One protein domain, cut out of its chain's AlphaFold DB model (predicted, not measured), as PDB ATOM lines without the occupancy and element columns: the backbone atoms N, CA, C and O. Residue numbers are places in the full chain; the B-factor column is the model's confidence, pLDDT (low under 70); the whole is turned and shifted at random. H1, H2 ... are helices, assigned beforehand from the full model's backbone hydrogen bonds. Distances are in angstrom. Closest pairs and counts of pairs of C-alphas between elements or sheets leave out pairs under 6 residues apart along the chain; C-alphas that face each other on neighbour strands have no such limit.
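Overview. This is residues 72 to 121 of the 189 residues of the protein "IBR domain-containing protein" of Ceratobasidium theobromae (UniProt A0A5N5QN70). Three short helices, H1, H2 and H3 in chain order, make a small triangular cluster, and the long loop of residues 85 to 102 runs out to Arg 96 and folds back. The printed part, 50 residues, is all helix with no named strand. It is compact, radius of gyration of the C-alphas 9.8 A, and only just elongated, 29 by 19 by 19 A.

Arrangement. Start at H1, residues 72 to 84: its residues 74 to 78 alone touch H2, residues 103 to 109, at a steep tilt of 48 degrees, opposite ways; the closest C-alphas, of Arg 75 and Ala 109, are 5.4 A apart. Its residues 79 to 83 alone touch H3, residues 114 to 120, at a steep tilt of 55 degrees, the same way; the closest C-alphas, of Arg 79 and Leu 116, are 6.2 A apart. H2 and H3, a helical hairpin at a shallow tilt of 27 degrees, only just touch, with 3 pairs of C-alphas within 8 A, the closest those of Cys 107 and Val 117. In H1, H2 and H3 every O i to N i+4 pair is within hydrogen-bond range.

Along the chain. Find C-alpha 72 at (-40.089, -13.957, 13.435); H1 runs 16.8 A from there. H2 spans 9.9 A; H3, 10.1 A, ends at C-alpha 120, (-32.490, -15.834, -3.542).

Size, cuts and confidence. The farthest C-alphas, of Arg 96 and Lys 114, are 29.3 A apart. The printed part has no cut; link H1 to H2 is long, H2 to H3 tight. Residues 120 to 121 have pLDDT under 70.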
ATOM      1  N   ASP A  72     -41.475 -13.618  13.096       95.06
ATOM      2  CA  ASP A  72     -40.089 -13.957  13.435       95.06
ATOM      3  C   ASP A  72     -39.748 -15.413  13.091       95.06
ATOM      4  O   ASP A  72     -38.708 -15.684  12.483       95.06
ATOM      5  N   CYS A  73     -40.655 -16.349  13.397       96.31
ATOM      6  CA  CYS A  73     -40.509 -17.751  13.002       96.31
ATOM      7  C   CYS A  73     -40.558 -17.911  11.481       96.31
ATOM      8  O   CYS A  73     -39.755 -18.657  10.925       96.31
ATOM      9  N   LEU A  74     -41.455 -17.191  10.797       95.44
ATOM     10  CA  LEU A  74     -41.526 -17.225   9.339       95.44
ATOM     11  C   LEU A  74     -40.219 -16.725   8.708       95.44
ATOM     12  O   LEU A  74     -39.677 -17.391   7.830       95.44
ATOM     13  N   ARG A  75     -39.684 -15.591   9.173       94.38
ATOM     14  CA  ARG A  75     -38.416 -15.042   8.671       94.38
ATOM     15  C   ARG A  75     -37.246 -15.990   8.933       94.38
ATOM     16  O   ARG A  75     -36.448 -16.227   8.031       94.38
ATOM     17  N   SER A  76     -37.163 -16.548  10.140       95.06
ATOM     18  CA  SER A  76     -36.094 -17.481  10.518       95.06
ATOM     19  C   SER A  76     -36.136 -18.761   9.685       95.06
ATOM     20  O   SER A  76     -35.097 -19.216   9.221       95.06
ATOM     21  N   HIS A  77     -37.334 -19.294   9.423       95.19
ATOM     22  CA  HIS A  77     -37.529 -20.455   8.550       95.19
ATOM     23  C   HIS A  77     -37.051 -20.185   7.125       95.19
ATOM     24  O   HIS A  77     -36.245 -20.938   6.587       95.19
ATOM     25  N   VAL A  78     -37.501 -19.078   6.525       93.69
ATOM     26  CA  VAL A  78     -37.077 -18.696   5.170       93.69
ATOM     27  C   VAL A  78     -35.557 -18.518   5.123       93.69
ATOM     28  O   VAL A  78     -34.913 -19.033   4.214       93.69
ATOM     29  N   ARG A  79     -34.965 -17.858   6.125       92.88
ATOM     30  CA  ARG A  79     -33.511 -17.692   6.218       92.88
ATOM     31  C   ARG A  79     -32.792 -19.037   6.274       92.88
ATOM     32  O   ARG A  79     -31.868 -19.232   5.498       92.88
ATOM     33  N   ALA A  80     -33.224 -19.958   7.130       93.06
ATOM     34  CA  ALA A  80     -32.576 -21.260   7.271       93.06
ATOM     35  C   ALA A  80     -32.631 -22.083   5.971       93.06
ATOM     36  O   ALA A  80     -31.645 -22.685   5.545       93.06
ATOM     37  N   VAL A  81     -33.769 -22.062   5.274       92.19
ATOM     38  CA  VAL A  81     -33.922 -22.802   4.012       92.19
ATOM     39  C   VAL A  81     -33.059 -22.199   2.895       92.19
ATOM     40  O   VAL A  81     -32.400 -22.929   2.156       92.19
ATOM     41  N   VAL A  82     -33.024 -20.872   2.781       90.19
ATOM     42  CA  VAL A  82     -32.328 -20.182   1.682       90.19
ATOM     43  C   VAL A  82     -30.825 -20.071   1.935       90.19
ATOM     44  O   VAL A  82     -30.013 -20.339   1.052       90.19
ATOM     45  N   VAL A  83     -30.441 -19.662   3.143       87.06
ATOM     46  CA  VAL A  83     -29.049 -19.366   3.507       87.06
ATOM     47  C   VAL A  83     -28.304 -20.632   3.896       87.06
ATOM     48  O   VAL A  83     -27.201 -20.848   3.394       87.06
ATOM     49  N   ASP A  84     -28.901 -21.459   4.753       84.75
ATOM     50  CA  ASP A  84     -28.194 -22.611   5.319       84.75
ATOM     51  C   ASP A  84     -28.316 -23.829   4.400       84.75
ATOM     52  O   ASP A  84     -27.338 -24.540   4.187       84.75
ATOM     53  N   SER A  85     -29.494 -24.042   3.803       85.81
ATOM     54  CA  SER A  85     -29.736 -25.210   2.937       85.81
ATOM     55  C   SER A  85     -29.461 -24.940   1.452       85.81
ATOM     56  O   SER A  85     -29.356 -25.880   0.669       85.81
ATOM     57  N   GLY A  86     -29.370 -23.670   1.035       84.00
ATOM     58  CA  GLY A  86     -29.192 -23.295  -0.374       84.00
ATOM     59  C   GLY A  86     -30.379 -23.665  -1.271       84.00
ATOM     60  O   GLY A  86     -30.238 -23.729  -2.493       84.00
ATOM     61  N   HIS A  87     -31.552 -23.939  -0.692       83.12
ATOM     62  CA  HIS A  87     -32.729 -24.331  -1.454       83.12
ATOM     63  C   HIS A  87     -33.477 -23.106  -1.974       83.12
ATOM     64  O   HIS A  87     -33.891 -22.233  -1.216       83.12
ATOM     65  N   VAL A  88     -33.734 -23.097  -3.282       81.31
ATOM     66  CA  VAL A  88     -34.531 -22.050  -3.940       81.31
ATOM     67  C   VAL A  88     -36.029 -22.219  -3.637       81.31
ATOM     68  O   VAL A  88     -36.771 -21.241  -3.557       81.31
ATOM     69  N   ASN A  89     -36.471 -23.461  -3.408       88.44
ATOM     70  CA  ASN A  89     -37.872 -23.806  -3.170       88.44
ATOM     71  C   ASN A  89     -38.188 -23.813  -1.671       88.44
ATOM     72  O   ASN A  89     -37.990 -24.812  -0.979       88.44
ATOM     73  N   VAL A  90     -38.718 -22.699  -1.171       93.69
ATOM     74  CA  VAL A  90     -39.136 -22.570   0.229       93.69
ATOM     75  C   VAL A  90     -40.590 -23.019   0.378       93.69
ATOM     76  O   VAL A  90     -41.466 -22.560  -0.350       93.69
ATOM     77  N   ARG A  91     -40.878 -23.904   1.338       95.50
ATOM     78  CA  ARG A  91     -42.248 -24.349   1.658       95.50
ATOM     79  C   ARG A  91     -42.788 -23.653   2.899       95.50
ATOM     80  O   ARG A  91     -42.029 -23.295   3.798       95.50
ATOM     81  N   CYS A  92     -44.110 -23.500   2.959       95.25
ATOM     82  CA  CYS A  92     -44.796 -22.944   4.119       95.25
ATOM     83  C   CYS A  92     -44.504 -23.774   5.393       95.25
ATOM     84  O   CYS A  92     -44.700 -24.991   5.360       95.25
ATOM     85  N   PRO A  93     -44.097 -23.142   6.513       94.94
ATOM     86  CA  PRO A  93     -43.775 -23.842   7.761       94.94
ATOM     87  C   PRO A  93     -45.002 -24.363   8.527       94.94
ATOM     88  O   PRO A  93     -44.854 -25.085   9.509       94.94
ATOM     89  N   ALA A  94     -46.223 -24.015   8.105       92.94
ATOM     90  CA  ALA A  94     -47.435 -24.536   8.724       92.94
ATOM     91  C   ALA A  94     -47.564 -26.048   8.467       92.94
ATOM     92  O   ALA A  94     -47.517 -26.498   7.319       92.94
ATOM     93  N   ALA A  95     -47.814 -26.821   9.529       87.25
ATOM     94  CA  ALA A  95     -47.729 -28.287   9.541       87.25
ATOM     95  C   ALA A  95     -48.578 -29.022   8.481       87.25
ATOM     96  O   ALA A  95     -48.333 -30.190   8.199       87.25
ATOM     97  N   ARG A  96     -49.596 -28.370   7.902       88.50
ATOM     98  CA  ARG A  96     -50.531 -28.977   6.933       88.50
ATOM     99  C   ARG A  96     -50.640 -28.236   5.601       88.50
ATOM    100  O   ARG A  96     -51.514 -28.563   4.806       88.50
ATOM    101  N   CYS A  97     -49.818 -27.217   5.361       93.00
ATOM    102  CA  CYS A  97     -49.964 -26.389   4.168       93.00
ATOM    103  C   CYS A  97     -49.163 -26.924   2.981       93.00
ATOM    104  O   CYS A  97     -49.692 -26.984   1.874       93.00
ATOM    105  N   GLY A  98     -47.883 -27.261   3.189       92.06
ATOM    106  CA  GLY A  98     -46.973 -27.769   2.151       92.06
ATOM    107  C   GLY A  98     -46.785 -26.868   0.918       92.06
ATOM    108  O   GLY A  98     -45.999 -27.204   0.040       92.06
ATOM    109  N   SER A  99     -47.488 -25.735   0.843       95.62
ATOM    110  CA  SER A  99     -47.519 -24.860  -0.322       95.62
ATOM    111  C   SER A  99     -46.169 -24.187  -0.507       95.62
ATOM    112  O   SER A  99     -45.576 -23.683   0.451       95.62
ATOM    113  N   GLU A 100     -45.699 -24.171  -1.748       95.31
ATOM    114  CA  GLU A 100     -44.454 -23.510  -2.123       95.31
ATOM    115  C   GLU A 100     -44.624 -21.990  -2.136       95.31
ATOM    116  O   GLU A 100     -45.606 -21.454  -2.664       95.31
ATOM    117  N   MET A 101     -43.660 -21.309  -1.523       93.38
ATOM    118  CA  MET A 101     -43.562 -19.860  -1.467       93.38
ATOM    119  C   MET A 101     -42.968 -19.346  -2.772       93.38
ATOM    120  O   MET A 101     -41.933 -19.823  -3.229       93.38
ATOM    121  N   THR A 102     -43.622 -18.352  -3.371       91.44
ATOM    122  CA  THR A 102     -43.065 -17.680  -4.546       91.44
ATOM    123  C   THR A 102     -41.923 -16.751  -4.137       91.44
ATOM    124  O   THR A 102     -41.814 -16.358  -2.974       91.44
ATOM    125  N   TYR A 103     -41.098 -16.338  -5.099       87.81
ATOM    126  CA  TYR A 103     -40.051 -15.341  -4.868       87.81
ATOM    127  C   TYR A 103     -40.596 -14.073  -4.184       87.81
ATOM    128  O   TYR A 103     -40.026 -13.594  -3.206       87.81
ATOM    129  N   GLU A 104     -41.759 -13.574  -4.620       88.75
ATOM    130  CA  GLU A 104     -42.407 -12.416  -3.992       88.75
ATOM    131  C   GLU A 104     -42.745 -12.644  -2.515       88.75
ATOM    132  O   GLU A 104     -42.672 -11.714  -1.710       88.75
ATOM    133  N   ASP A 105     -43.157 -13.861  -2.160       91.19
ATOM    134  CA  ASP A 105     -43.523 -14.225  -0.793       91.19
ATOM    135  C   ASP A 105     -42.277 -14.295   0.102       91.19
ATOM    136  O   ASP A 105     -42.272 -13.751   1.208       91.19
ATOM    137  N   VAL A 106     -41.193 -14.884  -0.415       90.50
ATOM    138  CA  VAL A 106     -39.875 -14.943   0.239       90.50
ATOM    139  C   VAL A 106     -39.328 -13.536   0.490       90.50
ATOM    140  O   VAL A 106     -38.947 -13.213   1.614       90.50
ATOM    141  N   CYS A 107     -39.385 -12.654  -0.511       88.00
ATOM    142  CA  CYS A 107     -38.979 -11.256  -0.374       88.00
ATOM    143  C   CYS A 107     -39.793 -10.489   0.677       88.00
ATOM    144  O   CYS A 107     -39.245  -9.670   1.415       88.00
ATOM    145  N   LYS A 108     -41.106 -10.742   0.760       88.56
ATOM    146  CA  LYS A 108     -41.970 -10.117   1.775       88.56
ATOM    147  C   LYS A 108     -41.637 -10.616   3.178       88.56
ATOM    148  O   LYS A 108     -41.577  -9.804   4.099       88.56
ATOM    149  N   ALA A 109     -41.387 -11.916   3.341       88.50
ATOM    150  CA  ALA A 109     -40.990 -12.506   4.620       88.50
ATOM    151  C   ALA A 109     -39.600 -12.019   5.078       88.50
ATOM    152  O   ALA A 109     -39.389 -11.712   6.254       88.50
ATOM    153  N   GLY A 110     -38.670 -11.876   4.131       85.94
ATOM    154  CA  GLY A 110     -37.313 -11.378   4.345       85.94
ATOM    155  C   GLY A 110     -37.181  -9.855   4.400       85.94
ATOM    156  O   GLY A 110     -36.060  -9.357   4.417       85.94
ATOM    157  N   LYS A 111     -38.281  -9.085   4.420       83.00
ATOM    158  CA  LYS A 111     -38.202  -7.615   4.389       83.00
ATOM    159  C   LYS A 111     -37.327  -7.099   5.539       83.00
ATOM    160  O   LYS A 111     -37.671  -7.295   6.707       83.00
ATOM    161  N   GLY A 112     -36.217  -6.442   5.195       80.12
ATOM    162  CA  GLY A 112     -35.201  -5.941   6.130       80.12
ATOM    163  C   GLY A 112     -33.906  -6.764   6.198       80.12
ATOM    164  O   GLY A 112     -32.935  -6.275   6.763       80.12
ATOM    165  N   ASP A 113     -33.860  -7.959   5.601       80.69
ATOM    166  CA  ASP A 113     -32.685  -8.837   5.587       80.69
ATOM    167  C   ASP A 113     -32.107  -8.940   4.164       80.69
ATOM    168  O   ASP A 113     -32.544  -9.748   3.340       80.69
ATOM    169  N   LYS A 114     -31.154  -8.053   3.843       76.38
ATOM    170  CA  LYS A 114     -30.575  -7.942   2.489       76.38
ATOM    171  C   LYS A 114     -29.877  -9.227   2.043       76.38
ATOM    172  O   LYS A 114     -30.010  -9.605   0.884       76.38
ATOM    173  N   ALA A 115     -29.204  -9.914   2.968       76.44
ATOM    174  CA  ALA A 115     -28.462 -11.138   2.675       76.44
ATOM    175  C   ALA A 115     -29.383 -12.271   2.192       76.44
ATOM    176  O   ALA A 115     -28.999 -13.073   1.343       76.44
ATOM    177  N   LEU A 116     -30.614 -12.317   2.708       77.38
ATOM    178  CA  LEU A 116     -31.620 -13.293   2.296       77.38
ATOM    179  C   LEU A 116     -32.117 -13.009   0.875       77.38
ATOM    180  O   LEU A 116     -32.231 -13.926   0.065       77.38
ATOM    181  N   VAL A 117     -32.382 -11.738   0.562       76.75
ATOM    182  CA  VAL A 117     -32.879 -11.336  -0.760       76.75
ATOM    183  C   VAL A 117     -31.812 -11.535  -1.836       76.75
ATOM    184  O   VAL A 117     -32.119 -12.108  -2.873       76.75
ATOM    185  N   GLU A 118     -30.568 -11.125  -1.584       73.06
ATOM    186  CA  GLU A 118     -29.473 -11.276  -2.551       73.06
ATOM    187  C   GLU A 118     -29.186 -12.745  -2.876       73.06
ATOM    188  O   GLU A 118     -28.946 -13.075  -4.027       73.06
ATOM    189  N   ARG A 119     -29.281 -13.654  -1.900       71.50
ATOM    190  CA  ARG A 119     -29.006 -15.080  -2.136       71.50
ATOM    191  C   ARG A 119     -30.130 -15.812  -2.869       71.50
ATOM    192  O   ARG A 119     -29.875 -16.799  -3.549       71.50
ATOM    193  N   GLN A 120     -31.368 -15.330  -2.746       65.00
ATOM    194  CA  GLN A 120     -32.490 -15.834  -3.542       65.00
ATOM    195  C   GLN A 120     -32.357 -15.415  -5.021       65.00
ATOM    196  O   GLN A 120     -32.892 -16.084  -5.906       65.00
ATOM    197  N   VAL A 121     -31.649 -14.311  -5.280       66.25
ATOM    198  CA  VAL A 121     -31.349 -13.756  -6.604       66.25
ATOM    199  C   VAL A 121     -29.910 -14.126  -6.989       66.25
ATOM    200  O   VAL A 121     -29.064 -13.248  -6.963       66.25
TER     201      VAL A 121